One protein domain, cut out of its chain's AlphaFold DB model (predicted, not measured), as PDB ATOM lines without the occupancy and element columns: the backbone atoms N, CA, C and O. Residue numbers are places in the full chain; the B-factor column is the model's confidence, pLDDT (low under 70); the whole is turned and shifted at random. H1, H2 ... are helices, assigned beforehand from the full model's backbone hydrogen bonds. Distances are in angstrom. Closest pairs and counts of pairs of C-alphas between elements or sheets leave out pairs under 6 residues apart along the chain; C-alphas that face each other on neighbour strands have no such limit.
ATOM      1  N   ASN A   2      53.733 -15.824 -63.188       69.31
ATOM      2  CA  ASN A   2      53.070 -14.864 -62.301       69.31
ATOM      3  C   ASN A   2      53.233 -15.313 -60.827       69.31
ATOM      4  O   ASN A   2      52.797 -16.423 -60.515       69.31
ATOM      5  N   PRO A   3      53.842 -14.515 -59.928       68.12
ATOM      6  CA  PRO A   3      54.116 -14.916 -58.541       68.12
ATOM      7  C   PRO A   3      52.852 -15.301 -57.759       68.12
ATOM      8  O   PRO A   3      52.879 -16.245 -56.976       68.12
ATOM      9  N   ALA A   4      51.716 -14.660 -58.053       66.62
ATOM     10  CA  ALA A   4      50.428 -14.998 -57.447       66.62
ATOM     11  C   ALA A   4      49.926 -16.401 -57.848       66.62
ATOM     12  O   ALA A   4      49.242 -17.068 -57.078       66.62
ATOM     13  N   ALA A   5      50.269 -16.889 -59.043       71.94
ATOM     14  CA  ALA A   5      49.879 -18.232 -59.471       71.94
ATOM     15  C   ALA A   5      50.678 -19.322 -58.735       71.94
ATOM     16  O   ALA A   5      50.131 -20.384 -58.444       71.94
ATOM     17  N   ILE A   6      51.938 -19.033 -58.397       77.75
ATOM     18  CA  ILE A   6      52.815 -19.936 -57.640       77.75
ATOM     19  C   ILE A   6      52.323 -20.049 -56.193       77.75
ATOM     20  O   ILE A   6      52.142 -21.156 -55.694       77.75
ATOM     21  N   GLU A   7      52.026 -18.918 -55.545       76.81
ATOM     22  CA  GLU A   7      51.494 -18.897 -54.175       76.81
ATOM     23  C   GLU A   7      50.125 -19.595 -54.088       76.81
ATOM     24  O   GLU A   7      49.883 -20.374 -53.166       76.81
ATOM     25  N   LYS A   8      49.254 -19.417 -55.098       80.44
ATOM     26  CA  LYS A   8      47.982 -20.155 -55.183       80.44
ATOM     27  C   LYS A   8      48.203 -21.669 -55.213       80.44
ATOM     28  O   LYS A   8      47.517 -22.393 -54.499       80.44
ATOM     29  N   GLN A   9      49.140 -22.146 -56.032       79.19
ATOM     30  CA  GLN A   9      49.448 -23.577 -56.142       79.19
ATOM     31  C   GLN A   9      50.062 -24.140 -54.854       79.19
ATOM     32  O   GLN A   9      49.712 -25.244 -54.453       79.19
ATOM     33  N   GLN A  10      50.923 -23.380 -54.172       80.25
ATOM     34  CA  GLN A  10      51.495 -23.781 -52.882       80.25
ATOM     35  C   GLN A  10      50.421 -23.957 -51.802       80.25
ATOM     36  O   GLN A  10      50.440 -24.955 -51.084       80.25
ATOM     37  N   LEU A  11      49.466 -23.027 -51.720       79.56
ATOM     38  CA  LEU A  11      48.355 -23.111 -50.769       79.56
ATOM     39  C   LEU A  11      47.433 -24.294 -51.071       79.56
ATOM     40  O   LEU A  11      47.064 -25.011 -50.150       79.56
ATOM     41  N   LEU A  12      47.106 -24.535 -52.344       81.56
ATOM     42  CA  LEU A  12      46.285 -25.682 -52.745       81.56
ATOM     43  C   LEU A  12      46.956 -27.010 -52.374       81.56
ATOM     44  O   LEU A  12      46.338 -27.828 -51.703       81.56
ATOM     45  N   ASN A  13      48.246 -27.170 -52.687       82.69
ATOM     46  CA  ASN A  13      49.003 -28.372 -52.326       82.69
ATOM     47  C   ASN A  13      49.052 -28.598 -50.804       82.69
ATOM     48  O   ASN A  13      48.981 -29.735 -50.340       82.69
ATOM     49  N   TRP A  14      49.174 -27.523 -50.016       80.88
ATOM     50  CA  TRP A  14      49.134 -27.612 -48.555       80.88
ATOM     51  C   TRP A  14      47.742 -28.015 -48.045       80.88
ATOM     52  O   TRP A  14      47.639 -28.880 -47.177       80.88
ATOM     53  N   MET A  15      46.675 -27.436 -48.605       80.62
ATOM     54  CA  MET A  15      45.290 -27.746 -48.229       80.62
ATOM     55  C   MET A  15      44.897 -29.181 -48.592       80.62
ATOM     56  O   MET A  15      44.265 -29.855 -47.777       80.62
ATOM     57  N   ASP A  16      45.319 -29.667 -49.762       81.12
ATOM     58  CA  ASP A  16      45.126 -31.055 -50.196       81.12
ATOM     59  C   ASP A  16      45.852 -32.037 -49.268       81.12
ATOM     60  O   ASP A  16      45.302 -33.076 -48.905       81.12
ATOM     61  N   GLY A  17      47.052 -31.673 -48.798       78.19
ATOM     62  CA  GLY A  17      47.803 -32.453 -47.811       78.19
ATOM     63  C   GLY A  17      47.153 -32.528 -46.421       78.19
ATOM     64  O   GLY A  17      47.432 -33.464 -45.678       78.19
ATOM     65  N   GLN A  18      46.282 -31.575 -46.072       75.56
ATOM     66  CA  GLN A  18      45.543 -31.525 -44.798       75.56
ATOM     67  C   GLN A  18      44.075 -31.978 -44.928       75.56
ATOM     68  O   GLN A  18      43.355 -32.027 -43.932       75.56
ATOM     69  N   GLY A  19      43.609 -32.307 -46.142       77.19
ATOM     70  CA  GLY A  19      42.225 -32.720 -46.401       77.19
ATOM     71  C   GLY A  19      41.185 -31.601 -46.246       77.19
ATOM     72  O   GLY A  19      40.020 -31.882 -45.957       77.19
ATOM     73  N   ILE A  20      41.577 -30.333 -46.411       75.88
ATOM     74  CA  ILE A  20      40.686 -29.180 -46.219       75.88
ATOM     75  C   ILE A  20      39.881 -28.932 -47.500       75.88
ATOM     76  O   ILE A  20      40.433 -28.589 -48.551       75.88
ATOM     77  N   ALA A  21      38.555 -29.057 -47.406       74.44
ATOM     78  CA  ALA A  21      37.651 -28.787 -48.519       74.44
ATOM     79  C   ALA A  21      37.741 -27.315 -48.951       74.44
ATOM     80  O   ALA A  21      37.521 -26.400 -48.156       74.44
ATOM     81  N   HIS A  22      38.034 -27.085 -50.230       73.25
ATOM     82  CA  HIS A  22      38.109 -25.754 -50.818       73.25
ATOM     83  C   HIS A  22      37.335 -25.701 -52.138       73.25
ATOM     84  O   HIS A  22      37.219 -26.688 -52.860       73.25
ATOM     85  N   SER A  23      36.769 -24.535 -52.449       75.38
ATOM     86  CA  SER A  23      36.058 -24.325 -53.712       75.38
ATOM     87  C   SER A  23      37.053 -24.201 -54.866       75.38
ATOM     88  O   SER A  23      38.008 -23.426 -54.785       75.38
ATOM     89  N   SER A  24      36.800 -24.898 -55.975       65.50
ATOM     90  CA  SER A  24      37.616 -24.840 -57.198       65.50
ATOM     91  C   SER A  24      37.690 -23.433 -57.813       65.50
ATOM     92  O   SER A  24      38.667 -23.097 -58.481       65.50
ATOM     93  N   ASN A  25      36.703 -22.578 -57.519       72.00
ATOM     94  CA  ASN A  25      36.638 -21.185 -57.970       72.00
ATOM     95  C   ASN A  25      37.143 -20.168 -56.927       72.00
ATOM     96  O   ASN A  25      36.976 -18.964 -57.124       72.00
ATOM     97  N   ALA A  26      37.759 -20.613 -55.827       73.12
ATOM     98  CA  ALA A  26      38.220 -19.711 -54.775       73.12
ATOM     99  C   ALA A  26      39.321 -18.749 -55.264       73.12
ATOM    100  O   ALA A  26      40.259 -19.123 -55.993       73.12
ATOM    101  N   THR A  27      39.219 -17.488 -54.835       80.00
ATOM    102  CA  THR A  27      40.265 -16.482 -55.067       80.00
ATOM    103  C   THR A  27      41.485 -16.776 -54.191       80.00
ATOM    104  O   THR A  27      41.385 -17.425 -53.151       80.00
ATOM    105  N   LEU A  28      42.663 -16.281 -54.588       76.00
ATOM    106  CA  LEU A  28      43.897 -16.453 -53.806       76.00
ATOM    107  C   LEU A  28      43.737 -15.958 -52.356       76.00
ATOM    108  O   LEU A  28      44.224 -16.604 -51.437       76.00
ATOM    109  N   ARG A  29      42.979 -14.874 -52.145       74.94
ATOM    110  CA  ARG A  29      42.683 -14.322 -50.811       74.94
ATOM    111  C   ARG A  29      41.789 -15.236 -49.974       74.94
ATOM    112  O   ARG A  29      42.044 -15.421 -48.789       74.94
ATOM    113  N   GLN A  30      40.767 -15.840 -50.582       74.56
ATOM    114  CA  GLN A  30      39.906 -16.812 -49.897       74.56
ATOM    115  C   GLN A  30      40.700 -18.054 -49.470       74.56
ATOM    116  O   GLN A  30      40.533 -18.527 -48.348       74.56
ATOM    117  N   LEU A  31      41.612 -18.531 -50.324       77.94
ATOM    118  CA  LEU A  31      42.514 -19.640 -49.998       77.94
ATOM    119  C   LEU A  31      43.510 -19.263 -48.891       77.94
ATOM    120  O   LEU A  31      43.704 -20.047 -47.967       77.94
ATOM    121  N   GLN A  32      44.082 -18.053 -48.921       78.00
ATOM    122  CA  GLN A  32      44.945 -17.552 -47.843       78.00
ATOM    123  C   GLN A  32      44.199 -17.492 -46.504       78.00
ATOM    124  O   GLN A  32      44.707 -17.999 -45.507       78.00
ATOM    125  N   LYS A  33      42.986 -16.923 -46.469       77.12
ATOM    126  CA  LYS A  33      42.164 -16.871 -45.249       77.12
ATOM    127  C   LYS A  33      41.897 -18.274 -44.690       77.12
ATOM    128  O   LYS A  33      42.147 -18.495 -43.510       77.12
ATOM    129  N   LEU A  34      41.457 -19.213 -45.532       76.44
ATOM    130  CA  LEU A  34      41.207 -20.600 -45.124       76.44
ATOM    131  C   LEU A  34      42.475 -21.295 -44.618       76.44
ATOM    132  O   LEU A  34      42.423 -22.012 -43.621       76.44
ATOM    133  N   ALA A  35      43.619 -21.060 -45.261       76.50
ATOM    134  CA  ALA A  35      44.891 -21.612 -44.815       76.50
ATOM    135  C   ALA A  35      45.268 -21.089 -43.419       76.50
ATOM    136  O   ALA A  35      45.602 -21.877 -42.536       76.50
ATOM    137  N   TYR A  36      45.142 -19.780 -43.176       75.19
ATOM    138  CA  TYR A  36      45.419 -19.189 -41.863       75.19
ATOM    139  C   TYR A  36      44.432 -19.631 -40.772       75.19
ATOM    140  O   TYR A  36      44.851 -19.847 -39.636       75.19
ATOM    141  N   GLU A  37      43.144 -19.795 -41.091       76.06
ATOM    142  CA  GLU A  37      42.145 -20.338 -40.152       76.06
ATOM    143  C   GLU A  37      42.471 -21.780 -39.732       76.06
ATOM    144  O   GLU A  37      42.207 -22.156 -38.593       76.06
ATOM    145  N   ASN A  38      43.111 -22.553 -40.614       75.06
ATOM    146  CA  ASN A  38      43.539 -23.929 -40.359       75.06
ATOM    147  C   ASN A  38      45.016 -24.046 -39.924       75.06
ATOM    148  O   ASN A  38      45.580 -25.136 -39.932       75.06
ATOM    149  N   GLY A  39      45.651 -22.938 -39.518       66.94
ATOM    150  CA  GLY A  39      46.969 -22.958 -38.872       66.94
ATOM    151  C   GLY A  39      48.185 -22.891 -39.802       66.94
ATOM    152  O   GLY A  39      49.299 -23.151 -39.352       66.94
ATOM    153  N   TYR A  40      48.016 -22.517 -41.072       70.44
ATOM    154  CA  TYR A  40      49.138 -22.273 -41.982       70.44
ATOM    155  C   TYR A  40      49.983 -21.074 -41.524       70.44
ATOM    156  O   TYR A  40      49.469 -19.967 -41.343       70.44
ATOM    157  N   VAL A  41      51.295 -21.273 -41.376       62.53
ATOM    158  CA  VAL A  41      52.268 -20.216 -41.060       62.53
ATOM    159  C   VAL A  41      53.319 -20.192 -42.172       62.53
ATOM    160  O   VAL A  41      54.059 -21.162 -42.307       62.53
ATOM    161  N   PRO A  42      53.402 -19.129 -42.990       60.41
ATOM    162  CA  PRO A  42      54.414 -19.053 -44.036       60.41
ATOM    163  C   PRO A  42      55.804 -18.773 -43.446       60.41
ATOM    164  O   PRO A  42      55.958 -17.882 -42.610       60.41
ATOM    165  N   ASP A  43      56.826 -19.468 -43.952       49.28
ATOM    166  CA  ASP A  43      58.236 -19.291 -43.552       49.28
ATOM    167  C   ASP A  43      58.831 -17.931 -43.960       49.28
ATOM    168  O   ASP A  43      59.882 -17.519 -43.465       49.28
ATOM    169  N   GLU A  91      37.655  -6.482 -46.487       74.44
ATOM    170  CA  GLU A  91      37.273  -7.300 -45.330       74.44
ATOM    171  C   GLU A  91      38.093  -8.596 -45.247       74.44
ATOM    172  O   GLU A  91      38.566  -8.972 -44.168       74.44
ATOM    173  N   LEU A  92      38.328  -9.254 -46.389       70.25
ATOM    174  CA  LEU A  92      39.215 -10.419 -46.491       70.25
ATOM    175  C   LEU A  92      40.656 -10.066 -46.092       70.25
ATOM    176  O   LEU A  92      41.257 -10.779 -45.283       70.25
ATOM    177  N   ASP A  93      41.193  -8.942 -46.573       76.38
ATOM    178  CA  ASP A  93      42.536  -8.469 -46.211       76.38
ATOM    179  C   ASP A  93      42.638  -8.114 -44.714       76.38
ATOM    180  O   ASP A  93      43.650  -8.390 -44.058       76.38
ATOM    181  N   ALA A  94      41.589  -7.521 -44.132       75.06
ATOM    182  CA  ALA A  94      41.521  -7.253 -42.698       75.06
ATOM    183  C   ALA A  94      41.501  -8.552 -41.872       75.06
ATOM    184  O   ALA A  94      42.242  -8.655 -40.889       75.06
ATOM    185  N   ALA A  95      40.731  -9.557 -42.297       76.69
ATOM    186  CA  ALA A  95      40.672 -10.863 -41.645       76.69
ATOM    187  C   ALA A  95      42.027 -11.592 -41.680       76.69
ATOM    188  O   ALA A  95      42.483 -12.085 -40.646       76.69
ATOM    189  N   ILE A  96      42.716 -11.588 -42.827       76.25
ATOM    190  CA  ILE A  96      44.054 -12.188 -42.972       76.25
ATOM    191  C   ILE A  96      45.056 -11.515 -42.021       76.25
ATOM    192  O   ILE A  96      45.772 -12.204 -41.292       76.25
ATOM    193  N   ARG A  97      45.061 -10.177 -41.942       81.00
ATOM    194  CA  ARG A  97      45.932  -9.439 -41.006       81.00
ATOM    195  C   ARG A  97      45.661  -9.799 -39.545       81.00
ATOM    196  O   ARG A  97      46.599  -9.912 -38.755       81.00
ATOM    197  N   ILE A  98      44.393  -9.965 -39.166       80.00
ATOM    198  CA  ILE A  98      44.015 -10.361 -37.802       80.00
ATOM    199  C   ILE A  98      44.519 -11.774 -37.498       80.00
ATOM    200  O   ILE A  98      45.081 -11.997 -36.426       80.00
ATOM    201  N   LEU A  99      44.361 -12.714 -38.430       76.62
ATOM    202  CA  LEU A  99      44.809 -14.096 -38.254       76.62
ATOM    203  C   LEU A  99      46.334 -14.201 -38.155       76.62
ATOM    204  O   LEU A  99      46.833 -14.866 -37.250       76.62
ATOM    205  N   GLN A 100      47.078 -13.472 -38.988       80.69
ATOM    206  CA  GLN A 100      48.540 -13.392 -38.892       80.69
ATOM    207  C   GLN A 100      48.993 -12.854 -37.529       80.69
ATOM    208  O   GLN A 100      49.875 -13.430 -36.888       80.69
ATOM    209  N   LYS A 101      48.355 -11.779 -37.041       80.62
ATOM    210  CA  LYS A 101      48.634 -11.229 -35.705       80.62
ATOM    211  C   LYS A 101      48.308 -12.230 -34.595       80.62
ATOM    212  O   LYS A 101      49.081 -12.341 -33.647       80.62
ATOM    213  N   ARG A 102      47.204 -12.975 -34.710       76.94
ATOM    214  CA  ARG A 102      46.839 -14.039 -33.758       76.94
ATOM    215  C   ARG A 102      47.860 -15.177 -33.763       76.94
ATOM    216  O   ARG A 102      48.295 -15.566 -32.690       76.94
ATOM    217  N   ALA A 103      48.295 -15.656 -34.927       75.75
ATOM    218  CA  ALA A 103      49.308 -16.709 -35.035       75.75
ATOM    219  C   ALA A 103      50.651 -16.290 -34.409       75.75
ATOM    220  O   ALA A 103      51.254 -17.050 -33.649       75.75
ATOM    221  N   LEU A 104      51.086 -15.051 -34.660       79.12
ATOM    222  CA  LEU A 104      52.295 -14.488 -34.058       79.12
ATOM    223  C   LEU A 104      52.160 -14.354 -32.535       79.12
ATOM    224  O   LEU A 104      53.086 -14.711 -31.808       79.12
ATOM    225  N   LEU A 105      51.003 -13.899 -32.040       73.88
ATOM    226  CA  LEU A 105      50.721 -13.853 -30.604       73.88
ATOM    227  C   LEU A 105      50.775 -15.247 -29.977       73.88
ATOM    228  O   LEU A 105      51.426 -15.409 -28.953       73.88
ATOM    229  N   THR A 106      50.167 -16.258 -30.599       74.75
ATOM    230  CA  THR A 106      50.216 -17.643 -30.109       74.75
ATOM    231  C   THR A 106      51.654 -18.158 -30.020       74.75
ATOM    232  O   THR A 106      52.019 -18.760 -29.012       74.75
ATOM    233  N   LYS A 107      52.498 -17.862 -31.019       75.31
ATOM    234  CA  LYS A 107      53.921 -18.238 -31.018       75.31
ATOM    235  C   LYS A 107      54.693 -17.566 -29.877       75.31
ATOM    236  O   LYS A 107      55.345 -18.250 -29.092       75.31
ATOM    237  N   LEU A 108      54.543 -16.250 -29.718       74.12
ATOM    238  CA  LEU A 108      55.169 -15.511 -28.615       74.12
ATOM    239  C   LEU A 108      54.658 -15.972 -27.242       74.12
ATOM    240  O   LEU A 108      55.418 -16.030 -26.274       74.12
ATOM    241  N   MET A 109      53.372 -16.321 -27.137       68.81
ATOM    242  CA  MET A 109      52.786 -16.853 -25.909       68.81
ATOM    243  C   MET A 109      53.351 -18.234 -25.568       68.81
ATOM    244  O   MET A 109      53.687 -18.445 -24.403       68.81
ATOM    245  N   ALA A 110      53.528 -19.123 -26.550       68.25
ATOM    246  CA  ALA A 110      54.161 -20.430 -26.364       68.25
ATOM    247  C   ALA A 110      55.624 -20.297 -25.904       68.25
ATOM    248  O   ALA A 110      56.007 -20.879 -24.886       68.25
ATOM    249  N   GLU A 111      56.408 -19.434 -26.559       65.69
ATOM    250  CA  GLU A 111      57.783 -19.112 -26.152       65.69
ATOM    251  C   GLU A 111      57.826 -18.546 -24.720       65.69
ATOM    252  O   GLU A 111      58.677 -18.928 -23.917       65.69
ATOM    253  N   SER A 112      56.870 -17.690 -24.345       65.56
ATOM    254  CA  SER A 112      56.775 -17.145 -22.983       65.56
ATOM    255  C   SER A 112      56.302 -18.164 -21.935       65.56
ATOM    256  O   SER A 112      56.639 -18.024 -20.758       65.56
ATOM    257  N   SER A 113      55.512 -19.166 -22.335       71.19
ATOM    258  CA  SER A 113      55.026 -20.225 -21.444       71.19
ATOM    259  C   SER A 113      56.174 -21.134 -21.027       71.19
ATOM    260  O   SER A 113      56.340 -21.395 -19.838       71.19
TER     261      SER A 113
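This is residues 2 to 43 and 91 to 113 of the 377 residues of the protein "uncharacterized protein LOC117184352" of Drosophila pseudoobscura pseudoobscura (UniProt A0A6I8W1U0). A short helix, H2, sits between two longer ones, H1 and H3, which stay apart from each other; the first part of H3 packs on H2, and its residues 105 to 113 stick out as a free arm. The link after H1 runs back to set the first residue of H2 beside Lys 8 of H1, and H2 runs the same way as H1. The printed part has 65 residues with three named helices, in the order H1, H2, H3, and no named strand; the class is all helix. It is only just compact, close to loose, with a radius of gyration of the C-alphas of 12.8 A, and it spans 40 by 27 by 22 A.

H1, residues 3 to 18, touches H2, residues 28 to 37, and the closest C-alphas are those of Lys 8 and Leu 28, 5.7 A apart. They run the same way at a steep tilt of 38 degrees, only just beyond shallow. H2 also touches H3, residues 91 to 113, which meets it with residues 92 to 100 alone. The closest C-alphas there are those of Lys 33 and Ile 96, 5.5 A apart. H2 and H3 run the same way at a shallow tilt of 31 degrees, with their centres 13.9 A apart. H1 and H3 are apart. In H1, H2 and H3 every O i to N i+4 pair is within hydrogen-bond range.

H1 begins at C-alpha 3, at (54.116, -14.916, -58.541), and measures 23.2 A from first to last C-alpha. A short link of 9 residues follows, and H2 begins at C-alpha 28, at (43.897, -16.453, -53.806). H3 is the longest helix with 23 residues and 32.4 A, and it ends at C-alpha 113, at (55.026, -20.225, -21.444).

The two C-alphas farthest apart are those of Asn 2 and Ser 113, 41.3 A. Without residues 105 to 113, which stand free, the body has 56 residues and spans 26 by 23 by 22 A. Residues 44 to 90 are not printed, and C-alphas 43 and 91 are 24.2 A apart across this cut; the link from H2 to H3 is the link across the cut. The mean pLDDT of the printed part is 74.5, and the model's confidence is under 70 at residues 2 to 4, 24, 39, 41 to 43 and 109 to 112.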